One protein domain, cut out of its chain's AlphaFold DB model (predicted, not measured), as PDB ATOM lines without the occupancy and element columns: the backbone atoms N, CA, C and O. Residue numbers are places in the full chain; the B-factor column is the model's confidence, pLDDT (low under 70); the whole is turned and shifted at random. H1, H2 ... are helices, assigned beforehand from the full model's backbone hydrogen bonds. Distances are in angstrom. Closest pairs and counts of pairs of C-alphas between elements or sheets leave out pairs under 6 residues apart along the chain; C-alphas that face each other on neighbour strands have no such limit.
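This is residues 78 to 165 of the 179 residues of the protein "Lipoprotein" of Beggiatoa sp. PS (UniProt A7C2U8). The long helix H5 has H1 side by side with it, running back the other way, while H2 crosses it near its first end and H4 meets it at a corner there; together they make a small helical body, and H6 leaves this body as an arm whose residues 155 to 164, with residue 165, stick out into the open. The short H3 touches no helix, and neither does H6. The printed part has 88 residues with six named helices, in the order H1 to H6, and no named strand; the class is all helix. It is compact, with a radius of gyration of the C-alphas of 13.8 A, and spans 42 by 29 by 23 A, the arm included.

H5, the longest helix, holds residues 123 to 139 and measures 23.3 A from C-alpha 123 at (-14.063, 1.964, -8.980) to C-alpha 139. H1 holds residues 80 to 91, 16.1 A long, and begins with C-alpha 80 at (8.676, -2.213, -20.698). H2 is residues 93 to 101, H4 residues 113 to 121, and H3 the four residues 103 to 106. H6, residues 150 to 164, is 20.9 A long and ends with C-alpha 164 at (18.500, 19.057, -22.778).

H5 is the hub, touching three helices. It touches H1 at a shallow tilt of 24 degrees, opposite ways; the closest C-alphas, of Val 89 and Gly 130, are 5.7 A apart. With its residues 123 to 130 alone H5 touches H2, only just about perpendicular at 71 degrees; the closest C-alphas, of Ile 93 and Leu 127, are 7.1 A apart. H4 and H5 touch only at the corner by their link, the closest C-alphas being those of Leu 119 and Leu 126, 4.8 A apart. H1 and H2 also touch only at the corner, at a steep tilt of 66 degrees, with the closest C-alphas, of Val 89 and Leu 96, 5.6 A apart. H2 is close but not clearly touching to H4, with C-alphas 97 and 120 the closest at 6.3 A, and to H3, with C-alphas 99 and 105 the closest at 6.8 A. H6 is apart from the other five helices. Every O i to N i+4 pair is within hydrogen-bond range in H1, H2, H5 and H6, and 4 of 5 are in H4; H3 is too short for such a pair.

The C-alphas farthest apart, those of Leu 124 and Gln 163, are 41.9 A apart. Without residues 155 to 165 the body spans 33 by 31 by 21 A. The printed part has no cut and no long link. The mean pLDDT of the printed part is 89.7; residues 158, 161 to 163 and 165 are under 70.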
ATOM      1  N   PRO A  78       5.397  -5.407 -26.868       80.94
ATOM      2  CA  PRO A  78       5.195  -4.262 -25.993       80.94
ATOM      3  C   PRO A  78       6.504  -3.854 -25.313       80.94
ATOM      4  O   PRO A  78       7.292  -4.701 -24.885       80.94
ATOM      5  N   THR A  79       6.731  -2.547 -25.211       88.31
ATOM      6  CA  THR A  79       7.886  -2.004 -24.485       88.31
ATOM      7  C   THR A  79       7.721  -2.222 -22.972       88.31
ATOM      8  O   THR A  79       6.588  -2.383 -22.509       88.31
ATOM      9  N   PRO A  80       8.797  -2.162 -22.160       88.62
ATOM     10  CA  PRO A  80       8.676  -2.213 -20.698       88.62
ATOM     11  C   PRO A  80       7.691  -1.178 -20.137       88.62
ATOM     12  O   PRO A  80       6.902  -1.493 -19.251       88.62
ATOM     13  N   ARG A  81       7.659   0.029 -20.717       87.62
ATOM     14  CA  ARG A  81       6.707   1.088 -20.348       87.62
ATOM     15  C   ARG A  81       5.261   0.696 -20.665       87.62
ATOM     16  O   ARG A  81       4.374   0.938 -19.855       87.62
ATOM     17  N   SER A  82       5.019   0.077 -21.821       89.25
ATOM     18  CA  SER A  82       3.689  -0.432 -22.188       89.25
ATOM     19  C   SER A  82       3.222  -1.529 -21.227       89.25
ATOM     20  O   SER A  82       2.048  -1.560 -20.874       89.25
ATOM     21  N   PHE A  83       4.131  -2.397 -20.768       89.75
ATOM     22  CA  PHE A  83       3.816  -3.399 -19.748       89.75
ATOM     23  C   PHE A  83       3.500  -2.767 -18.395       89.75
ATOM     24  O   PHE A  83       2.478  -3.107 -17.813       89.75
ATOM     25  N   GLN A  84       4.321  -1.829 -17.914       92.69
ATOM     26  CA  GLN A  84       4.049  -1.100 -16.669       92.69
ATOM     27  C   GLN A  84       2.673  -0.425 -16.708       92.69
ATOM     28  O   GLN A  84       1.899  -0.549 -15.765       92.69
ATOM     29  N   PHE A  85       2.340   0.213 -17.832       93.88
ATOM     30  CA  PHE A  85       1.031   0.822 -18.038       93.88
ATOM     31  C   PHE A  85      -0.109  -0.209 -18.003       93.88
ATOM     32  O   PHE A  85      -1.106  -0.002 -17.317       93.88
ATOM     33  N   PHE A  86       0.054  -1.341 -18.694       93.75
ATOM     34  CA  PHE A  86      -0.909  -2.442 -18.657       93.75
ATOM     35  C   PHE A  86      -1.124  -2.985 -17.235       93.75
ATOM     36  O   PHE A  86      -2.270  -3.202 -16.839       93.75
ATOM     37  N   PHE A  87      -0.045  -3.173 -16.465       93.75
ATOM     38  CA  PHE A  87      -0.117  -3.649 -15.084       93.75
ATOM     39  C   PHE A  87      -0.827  -2.655 -14.169       93.75
ATOM     40  O   PHE A  87      -1.728  -3.061 -13.441       93.75
ATOM     41  N   MET A  88      -0.471  -1.370 -14.254       95.25
ATOM     42  CA  MET A  88      -1.125  -0.304 -13.497       95.25
ATOM     43  C   MET A  88      -2.638  -0.317 -13.739       95.25
ATOM     44  O   MET A  88      -3.413  -0.417 -12.796       95.25
ATOM     45  N   VAL A  89      -3.064  -0.289 -15.005       96.12
ATOM     46  CA  VAL A  89      -4.492  -0.191 -15.341       96.12
ATOM     47  C   VAL A  89      -5.261  -1.473 -14.994       96.12
ATOM     48  O   VAL A  89      -6.423  -1.391 -14.615       96.12
ATOM     49  N   SER A  90      -4.641  -2.652 -15.121       93.81
ATOM     50  CA  SER A  90      -5.339  -3.934 -14.921       93.81
ATOM     51  C   SER A  90      -5.367  -4.411 -13.469       93.81
ATOM     52  O   SER A  90      -6.280  -5.144 -13.103       93.81
ATOM     53  N   TYR A  91      -4.363  -4.059 -12.659       93.81
ATOM     54  CA  TYR A  91      -4.167  -4.662 -11.335       93.81
ATOM     55  C   TYR A  91      -3.974  -3.651 -10.203       93.81
ATOM     56  O   TYR A  91      -3.937  -4.062  -9.047       93.81
ATOM     57  N   HIS A  92      -3.849  -2.351 -10.495       96.44
ATOM     58  CA  HIS A  92      -3.611  -1.331  -9.475       96.44
ATOM     59  C   HIS A  92      -4.567  -0.142  -9.635       96.44
ATOM     60  O   HIS A  92      -4.192   0.937 -10.096       96.44
ATOM     61  N   ILE A  93      -5.817  -0.338  -9.206       95.19
ATOM     62  CA  ILE A  93      -6.899   0.641  -9.392       95.19
ATOM     63  C   ILE A  93      -6.602   1.998  -8.736       95.19
ATOM     64  O   ILE A  93      -6.868   3.035  -9.335       95.19
ATOM     65  N   ASP A  94      -5.959   2.011  -7.565       96.88
ATOM     66  CA  ASP A  94      -5.599   3.260  -6.879       96.88
ATOM     67  C   ASP A  94      -4.556   4.062  -7.661       96.88
ATOM     68  O   ASP A  94      -4.704   5.262  -7.866       96.88
ATOM     69  N   GLN A  95      -3.546   3.386  -8.210       96.31
ATOM     70  CA  GLN A  95      -2.539   4.028  -9.045       96.31
ATOM     71  C   GLN A  95      -3.143   4.521 -10.364       96.31
ATOM     72  O   GLN A  95      -2.746   5.570 -10.869       96.31
ATOM     73  N   LEU A  96      -4.126   3.804 -10.922       97.62
ATOM     74  CA  LEU A  96      -4.897   4.301 -12.060       97.62
ATOM     75  C   LEU A  96      -5.676   5.573 -11.689       97.62
ATOM     76  O   LEU A  96      -5.714   6.512 -12.485       97.62
ATOM     77  N   ARG A  97      -6.249   5.635 -10.482       97.38
ATOM     78  CA  ARG A  97      -6.952   6.820  -9.974       97.38
ATOM     79  C   ARG A  97      -6.016   8.017  -9.827       97.38
ATOM     80  O   ARG A  97      -6.375   9.127 -10.213       97.38
ATOM     81  N   ASP A  98      -4.811   7.805  -9.316       97.06
ATOM     82  CA  ASP A  98      -3.791   8.854  -9.236       97.06
ATOM     83  C   ASP A  98      -3.335   9.288 -10.634       97.06
ATOM     84  O   ASP A  98      -3.181  10.477 -10.920       97.06
ATOM     85  N   PHE A  99      -3.181   8.327 -11.547       96.19
ATOM     86  CA  PHE A  99      -2.778   8.588 -12.922       96.19
ATOM     87  C   PHE A  99      -3.772   9.494 -13.658       96.19
ATOM     88  O   PHE A  99      -3.336  10.455 -14.297       96.19
ATOM     89  N   ILE A 100      -5.085   9.247 -13.554       96.12
ATOM     90  CA  ILE A 100      -6.091  10.103 -14.212       96.12
ATOM     91  C   ILE A 100      -6.139  11.515 -13.617       96.12
ATOM     92  O   ILE A 100      -6.504  12.459 -14.310       96.12
ATOM     93  N   GLN A 101      -5.741  11.679 -12.353       95.19
ATOM     94  CA  GLN A 101      -5.670  12.978 -11.682       95.19
ATOM     95  C   GLN A 101      -4.374  13.739 -11.984       95.19
ATOM     96  O   GLN A 101      -4.246  14.912 -11.637       95.19
ATOM     97  N   SER A 102      -3.402  13.093 -12.629       95.19
ATOM     98  CA  SER A 102      -2.129  13.722 -12.952       95.19
ATOM     99  C   SER A 102      -2.274  14.797 -14.032       95.19
ATOM    100  O   SER A 102      -3.023  14.649 -15.000       95.19
ATOM    101  N   GLN A 103      -1.450  15.843 -13.935       90.31
ATOM    102  CA  GLN A 103      -1.400  16.899 -14.950       90.31
ATOM    103  C   GLN A 103      -1.117  16.337 -16.352       90.31
ATOM    104  O   GLN A 103      -1.704  16.775 -17.336       90.31
ATOM    105  N   GLY A 104      -0.250  15.323 -16.447       89.12
ATOM    106  CA  GLY A 104       0.089  14.688 -17.719       89.12
ATOM    107  C   GLY A 104      -1.105  14.011 -18.398       89.12
ATOM    108  O   GLY A 104      -1.160  13.976 -19.626       89.12
ATOM    109  N   PHE A 105      -2.067  13.506 -17.624       93.19
ATOM    110  CA  PHE A 105      -3.309  12.964 -18.161       93.19
ATOM    111  C   PHE A 105      -4.244  14.084 -18.631       93.19
ATOM    112  O   PHE A 105      -4.693  14.059 -19.779       93.19
ATOM    113  N   SER A 106      -4.471  15.099 -17.790       90.94
ATOM    114  CA  SER A 106      -5.338  16.244 -18.108       90.94
ATOM    115  C   SER A 106      -4.823  17.100 -19.269       90.94
ATOM    116  O   SER A 106      -5.612  17.748 -19.952       90.94
ATOM    117  N   ASP A 107      -3.515  17.111 -19.529       90.44
ATOM    118  CA  ASP A 107      -2.921  17.780 -20.694       90.44
ATOM    119  C   ASP A 107      -3.291  17.092 -22.017       90.44
ATOM    120  O   ASP A 107      -3.292  17.734 -23.071       90.44
ATOM    121  N   VAL A 108      -3.575  15.785 -21.975       91.12
ATOM    122  CA  VAL A 108      -3.787  14.951 -23.162       91.12
ATOM    123  C   VAL A 108      -5.265  14.713 -23.428       91.12
ATOM    124  O   VAL A 108      -5.721  14.934 -24.548       91.12
ATOM    125  N   TYR A 109      -6.010  14.251 -22.429       93.88
ATOM    126  CA  TYR A 109      -7.395  13.827 -22.609       93.88
ATOM    127  C   TYR A 109      -8.374  14.958 -22.315       93.88
ATOM    128  O   TYR A 109      -8.145  15.792 -21.437       93.88
ATOM    129  N   ASP A 110      -9.466  14.976 -23.072       93.38
ATOM    130  CA  ASP A 110     -10.568  15.913 -22.892       93.38
ATOM    131  C   ASP A 110     -11.785  15.152 -22.366       93.38
ATOM    132  O   ASP A 110     -12.482  14.470 -23.116       93.38
ATOM    133  N   LEU A 111     -11.980  15.191 -21.048       93.88
ATOM    134  CA  LEU A 111     -13.092  14.520 -20.379       93.88
ATOM    135  C   LEU A 111     -14.076  15.560 -19.838       93.88
ATOM    136  O   LEU A 111     -13.641  16.528 -19.205       93.88
ATOM    137  N   PRO A 112     -15.393  15.352 -20.005       94.38
ATOM    138  CA  PRO A 112     -16.393  16.149 -19.312       94.38
ATOM    139  C   PRO A 112     -16.176  16.099 -17.798       94.38
ATOM    140  O   PRO A 112     -15.913  15.032 -17.243       94.38
ATOM    141  N   THR A 113     -16.365  17.227 -17.106       93.56
ATOM    142  CA  THR A 113     -16.184  17.310 -15.645       93.56
ATOM    143  C   THR A 113     -16.991  16.246 -14.898       93.56
ATOM    144  O   THR A 113     -16.483  15.639 -13.965       93.56
ATOM    145  N   ALA A 114     -18.222  15.969 -15.336       95.50
ATOM    146  CA  ALA A 114     -19.071  14.955 -14.711       95.50
ATOM    147  C   ALA A 114     -18.485  13.535 -14.825       95.50
ATOM    148  O   ALA A 114     -18.496  12.797 -13.842       95.50
ATOM    149  N   GLU A 115     -17.939  13.169 -15.992       94.88
ATOM    150  CA  GLU A 115     -17.259  11.879 -16.176       94.88
ATOM    151  C   GLU A 115     -16.015  11.825 -15.286       94.88
ATOM    152  O   GLU A 115     -15.823  10.865 -14.550       94.88
ATOM    153  N   PHE A 116     -15.211  12.890 -15.270       94.75
ATOM    154  CA  PHE A 116     -13.996  12.945 -14.461       94.75
ATOM    155  C   PHE A 116     -14.257  12.790 -12.954       94.75
ATOM    156  O   PHE A 116     -13.565  12.018 -12.292       94.75
ATOM    157  N   GLU A 117     -15.266  13.473 -12.407       95.81
ATOM    158  CA  GLU A 117     -15.627  13.342 -10.988       95.81
ATOM    159  C   GLU A 117     -16.184  11.950 -10.648       95.81
ATOM    160  O   GLU A 117     -15.905  11.419  -9.569       95.81
ATOM    161  N   GLN A 118     -16.901  11.307 -11.577       97.25
ATOM    162  CA  GLN A 118     -17.329   9.918 -11.398       97.25
ATOM    163  C   GLN A 118     -16.120   8.978 -11.308       97.25
ATOM    164  O   GLN A 118     -16.034   8.175 -10.381       97.25
ATOM    165  N   LEU A 119     -15.147   9.109 -12.216       97.12
ATOM    166  CA  LEU A 119     -13.957   8.249 -12.239       97.12
ATOM    167  C   LEU A 119     -13.108   8.354 -10.960       97.12
ATOM    168  O   LEU A 119     -12.375   7.424 -10.628       97.12
ATOM    169  N   LYS A 120     -13.211   9.461 -10.215       95.19
ATOM    170  CA  LYS A 120     -12.528   9.620  -8.925       95.19
ATOM    171  C   LYS A 120     -13.159   8.825  -7.795       95.19
ATOM    172  O   LYS A 120     -12.444   8.500  -6.853       95.19
ATOM    173  N   THR A 121     -14.449   8.513  -7.861       95.88
ATOM    174  CA  THR A 121     -15.189   7.942  -6.722       95.88
ATOM    175  C   THR A 121     -15.787   6.564  -6.999       95.88
ATOM    176  O   THR A 121     -16.061   5.835  -6.052       95.88
ATOM    177  N   ASP A 122     -15.938   6.178  -8.267       97.62
ATOM    178  CA  ASP A 122     -16.526   4.905  -8.689       97.62
ATOM    179  C   ASP A 122     -15.464   3.985  -9.316       97.62
ATOM    180  O   ASP A 122     -15.001   4.198 -10.440       97.62
ATOM    181  N   ASP A 123     -15.080   2.943  -8.578       96.06
ATOM    182  CA  ASP A 123     -14.063   1.964  -8.980       96.06
ATOM    183  C   ASP A 123     -14.459   1.180 -10.228       96.06
ATOM    184  O   ASP A 123     -13.611   0.870 -11.067       96.06
ATOM    185  N   LEU A 124     -15.748   0.862 -10.376       94.88
ATOM    186  CA  LEU A 124     -16.234   0.098 -11.515       94.88
ATOM    187  C   LEU A 124     -16.229   0.963 -12.777       94.88
ATOM    188  O   LEU A 124     -15.823   0.493 -13.845       94.88
ATOM    189  N   ALA A 125     -16.635   2.229 -12.660       96.75
ATOM    190  CA  ALA A 125     -16.510   3.193 -13.748       96.75
ATOM    191  C   ALA A 125     -15.038   3.410 -14.129       96.75
ATOM    192  O   ALA A 125     -14.704   3.371 -15.315       96.75
ATOM    193  N   LEU A 126     -14.151   3.556 -13.138       97.69
ATOM    194  CA  LEU A 126     -12.712   3.713 -13.350       97.69
ATOM    195  C   LEU A 126     -12.088   2.499 -14.045       97.69
ATOM    196  O   LEU A 126     -11.306   2.663 -14.981       97.69
ATOM    197  N   LEU A 127     -12.467   1.284 -13.649       96.06
ATOM    198  CA  LEU A 127     -11.994   0.050 -14.270       96.06
ATOM    199  C   LEU A 127     -12.430  -0.049 -15.740       96.06
ATOM    200  O   LEU A 127     -11.602  -0.281 -16.625       96.06
ATOM    201  N   LYS A 128     -13.717   0.197 -16.025       95.62
ATOM    202  CA  LYS A 128     -14.256   0.207 -17.397       95.62
ATOM    203  C   LYS A 128     -13.593   1.285 -18.256       95.62
ATOM    204  O   LYS A 128     -13.244   1.044 -19.416       95.62
ATOM    205  N   PHE A 129     -13.357   2.464 -17.685       96.94
ATOM    206  CA  PHE A 129     -12.578   3.515 -18.330       96.94
ATOM    207  C   PHE A 129     -11.140   3.061 -18.613       96.94
ATOM    208  O   PHE A 129     -10.640   3.262 -19.720       96.94
ATOM    209  N   GLY A 130     -10.504   2.371 -17.665       96.88
ATOM    210  CA  GLY A 130      -9.194   1.751 -17.829       96.88
ATOM    211  C   GLY A 130      -9.128   0.829 -19.048       96.88
ATOM    212  O   GLY A 130      -8.185   0.906 -19.836       96.88
ATOM    213  N   PHE A 131     -10.163   0.020 -19.292       95.75
ATOM    214  CA  PHE A 131     -10.225  -0.816 -20.494       95.75
ATOM    215  C   PHE A 131     -10.288   0.009 -21.782       95.75
ATOM    216  O   PHE A 131      -9.566  -0.304 -22.731       95.75
ATOM    217  N   LYS A 132     -11.093   1.083 -21.830       95.94
ATOM    218  CA  LYS A 132     -11.110   2.020 -22.974       95.94
ATOM    219  C   LYS A 132      -9.731   2.647 -23.189       95.94
ATOM    220  O   LYS A 132      -9.232   2.696 -24.312       95.94
ATOM    221  N   LEU A 133      -9.084   3.055 -22.103       96.31
ATOM    222  CA  LEU A 133      -7.769   3.676 -22.123       96.31
ATOM    223  C   LEU A 133      -6.690   2.715 -22.639       96.31
ATOM    224  O   LEU A 133      -5.860   3.107 -23.458       96.31
ATOM    225  N   LEU A 134      -6.729   1.438 -22.244       95.25
ATOM    226  CA  LEU A 134      -5.835   0.406 -22.779       95.25
ATOM    227  C   LEU A 134      -6.046   0.184 -24.277       95.25
ATOM    228  O   LEU A 134      -5.062   0.090 -25.011       95.25
ATOM    229  N   LYS A 135      -7.300   0.135 -24.747       93.19
ATOM    230  CA  LYS A 135      -7.619   0.023 -26.183       93.19
ATOM    231  C   LYS A 135      -7.012   1.180 -26.970       93.19
ATOM    232  O   LYS A 135      -6.352   0.960 -27.984       93.19
ATOM    233  N   GLN A 136      -7.147   2.397 -26.464       94.19
ATOM    234  CA  GLN A 136      -6.601   3.577 -27.119       94.19
ATOM    235  C   GLN A 136      -5.070   3.602 -27.121       94.19
ATOM    236  O   GLN A 136      -4.457   3.772 -28.171       94.19
ATOM    237  N   VAL A 137      -4.438   3.389 -25.964       91.19
ATOM    238  CA  VAL A 137      -2.981   3.528 -25.813       91.19
ATOM    239  C   VAL A 137      -2.215   2.369 -26.448       91.19
ATOM    240  O   VAL A 137      -1.151   2.590 -27.023       91.19
ATOM    241  N   LEU A 138      -2.714   1.133 -26.333       89.38
ATOM    242  CA  LEU A 138      -2.001  -0.059 -26.807       89.38
ATOM    243  C   LEU A 138      -2.411  -0.492 -28.217       89.38
ATOM    244  O   LEU A 138      -1.619  -1.149 -28.891       89.38
ATOM    245  N   PHE A 139      -3.629  -0.158 -28.651       88.31
ATOM    246  CA  PHE A 139      -4.184  -0.627 -29.924       88.31
ATOM    247  C   PHE A 139      -4.623   0.501 -30.867       88.31
ATOM    248  O   PHE A 139      -5.060   0.205 -31.977       88.31
ATOM    249  N   GLY A 140      -4.508   1.771 -30.462       88.94
ATOM    250  CA  GLY A 140      -4.880   2.916 -31.298       88.94
ATOM    251  C   GLY A 140      -6.389   3.097 -31.486       88.94
ATOM    252  O   GLY A 140      -6.813   3.801 -32.396       88.94
ATOM    253  N   GLU A 141      -7.222   2.467 -30.653       91.38
ATOM    254  CA  GLU A 141      -8.679   2.635 -30.704       91.38
ATOM    255  C   GLU A 141      -9.090   3.945 -30.018       91.38
ATOM    256  O   GLU A 141      -9.365   3.978 -28.817       91.38
ATOM    257  N   MET A 142      -9.096   5.037 -30.785       90.94
ATOM    258  CA  MET A 142      -9.366   6.396 -30.302       90.94
ATOM    259  C   MET A 142     -10.841   6.573 -29.894       90.94
ATOM    260  O   MET A 142     -11.663   7.050 -30.668       90.94
ATOM    261  N   THR A 143     -11.178   6.151 -28.674       91.75
ATOM    262  CA  THR A 143     -12.541   6.171 -28.100       91.75
ATOM    263  C   THR A 143     -12.715   7.197 -26.981       91.75
ATOM    264  O   THR A 143     -13.837   7.495 -26.577       91.75
ATOM    265  N   ILE A 144     -11.610   7.725 -26.466       95.00
ATOM    266  CA  ILE A 144     -11.526   8.779 -25.466       95.00
ATOM    267  C   ILE A 144     -11.072  10.049 -26.192       95.00
ATOM    268  O   ILE A 144     -10.025  10.014 -26.857       95.00
ATOM    269  N   PRO A 145     -11.814  11.164 -26.079       93.88
ATOM    270  CA  PRO A 145     -11.433  12.415 -26.716       93.88
ATOM    271  C   PRO A 145     -10.053  12.895 -26.249       93.88
ATOM    272  O   PRO A 145      -9.695  12.819 -25.071       93.88
ATOM    273  N   VAL A 146      -9.259  13.379 -27.201       93.19
ATOM    274  CA  VAL A 146      -7.911  13.913 -26.980       93.19
ATOM    275  C   VAL A 146      -7.924  15.380 -27.375       93.19
ATOM    276  O   VAL A 146      -8.504  15.741 -28.400       93.19
ATOM    277  N   LYS A 147      -7.269  16.231 -26.584       91.50
ATOM    278  CA  LYS A 147      -7.173  17.661 -26.879       91.50
ATOM    279  C   LYS A 147      -6.409  17.876 -28.195       91.50
ATOM    280  O   LYS A 147      -5.351  17.266 -28.371       91.50
ATOM    281  N   PRO A 148      -6.856  18.780 -29.085       83.69
ATOM    282  CA  PRO A 148      -6.213  19.003 -30.387       83.69
ATOM    283  C   PRO A 148      -4.724  19.357 -30.272       83.69
ATOM    284  O   PRO A 148      -3.889  18.901 -31.051       83.69
ATOM    285  N   GLU A 149      -4.372  20.128 -29.242       83.81
ATOM    286  CA  GLU A 149      -2.998  20.575 -28.998       83.81
ATOM    287  C   GLU A 149      -2.120  19.540 -28.282       83.81
ATOM    288  O   GLU A 149      -0.904  19.721 -28.200       83.81
ATOM    289  N   ALA A 150      -2.695  18.456 -27.749       81.25
ATOM    290  CA  ALA A 150      -1.957  17.484 -26.942       81.25
ATOM    291  C   ALA A 150      -0.796  16.856 -27.720       81.25
ATOM    292  O   ALA A 150       0.305  16.691 -27.187       81.25
ATOM    293  N   MET A 151      -1.023  16.542 -28.999       72.12
ATOM    294  CA  MET A 151      -0.000  15.977 -29.881       72.12
ATOM    295  C   MET A 151       1.147  16.963 -30.123       72.12
ATOM    296  O   MET A 151       2.314  16.576 -30.035       72.12
ATOM    297  N   GLN A 152       0.833  18.242 -30.342       76.06
ATOM    298  CA  GLN A 152       1.829  19.294 -30.562       76.06
ATOM    299  C   GLN A 152       2.656  19.551 -29.296       76.06
ATOM    300  O   GLN A 152       3.885  19.519 -29.348       76.06
ATOM    301  N   LYS A 153       2.001  19.690 -28.135       78.25
ATOM    302  CA  LYS A 153       2.670  19.864 -26.833       78.25
ATOM    303  C   LYS A 153       3.559  18.674 -26.484       78.25
ATOM    304  O   LYS A 153       4.664  18.851 -25.979       78.25
ATOM    305  N   ARG A 154       3.119  17.449 -26.789       74.75
ATOM    306  CA  ARG A 154       3.919  16.235 -26.577       74.75
ATOM    307  C   ARG A 154       5.141  16.184 -27.493       74.75
ATOM    308  O   ARG A 154       6.214  15.793 -27.032       74.75
ATOM    309  N   ALA A 155       4.989  16.567 -28.761       73.62
ATOM    310  CA  ALA A 155       6.101  16.657 -29.700       73.62
ATOM    311  C   ALA A 155       7.113  17.725 -29.260       73.62
ATOM    312  O   ALA A 155       8.314  17.461 -29.265       73.62
ATOM    313  N   GLN A 156       6.638  18.886 -28.806       77.88
ATOM    314  CA  GLN A 156       7.479  19.971 -28.306       77.88
ATOM    315  C   GLN A 156       8.248  19.576 -27.037       77.88
ATOM    316  O   GLN A 156       9.473  19.617 -27.057       77.88
ATOM    317  N   ARG A 157       7.567  19.080 -25.990       77.62
ATOM    318  CA  ARG A 157       8.220  18.599 -24.752       77.62
ATOM    319  C   ARG A 157       9.295  17.553 -25.039       77.62
ATOM    320  O   ARG A 157      10.326  17.508 -24.383       77.62
ATOM    321  N   ARG A 158       9.055  16.682 -26.025       69.12
ATOM    322  CA  ARG A 158      10.038  15.674 -26.429       69.12
ATOM    323  C   ARG A 158      11.241  16.294 -27.142       69.12
ATOM    324  O   ARG A 158      12.354  15.861 -26.878       69.12
ATOM    325  N   ARG A 159      11.038  17.287 -28.016       71.00
ATOM    326  CA  ARG A 159      12.137  18.036 -28.656       71.00
ATOM    327  C   ARG A 159      12.994  18.754 -27.613       71.00
ATOM    328  O   ARG A 159      14.210  18.654 -27.685       71.00
ATOM    329  N   GLU A 160      12.364  19.388 -26.628       76.12
ATOM    330  CA  GLU A 160      13.043  20.048 -25.504       76.12
ATOM    331  C   GLU A 160      13.860  19.037 -24.677       76.12
ATOM    332  O   GLU A 160      15.049  19.239 -24.463       76.12
ATOM    333  N   GLN A 161      13.290  17.874 -24.336       69.75
ATOM    334  CA  GLN A 161      14.015  16.806 -23.625       69.75
ATOM    335  C   GLN A 161      15.205  16.230 -24.409       69.75
ATOM    336  O   GLN A 161      16.189  15.803 -23.808       69.75
ATOM    337  N   ILE A 162      15.113  16.171 -25.742       64.94
ATOM    338  CA  ILE A 162      16.225  15.744 -26.605       64.94
ATOM    339  C   ILE A 162      17.310  16.827 -26.655       64.94
ATOM    340  O   ILE A 162      18.490  16.494 -26.675       64.94
ATOM    341  N   GLN A 163      16.933  18.109 -26.644       65.12
ATOM    342  CA  GLN A 163      17.881  19.228 -26.591       65.12
ATOM    343  C   GLN A 163      18.608  19.315 -25.240       65.12
ATOM    344  O   GLN A 163      19.805  19.584 -25.220       65.12
ATOM    345  N   GLU A 164      17.914  19.056 -24.128       70.75
ATOM    346  CA  GLU A 164      18.500  19.057 -22.778       70.75
ATOM    347  C   GLU A 164      19.427  17.857 -22.516       70.75
ATOM    348  O   GLU A 164      20.372  17.971 -21.739       70.75
ATOM    349  N   ASN A 165      19.180  16.708 -23.156       65.69
ATOM    350  CA  ASN A 165      20.032  15.523 -23.045       65.69
ATOM    351  C   ASN A 165      20.218  14.841 -24.418       65.69
ATOM    352  O   ASN A 165      19.467  13.915 -24.754       65.69
TER     353      ASN A 165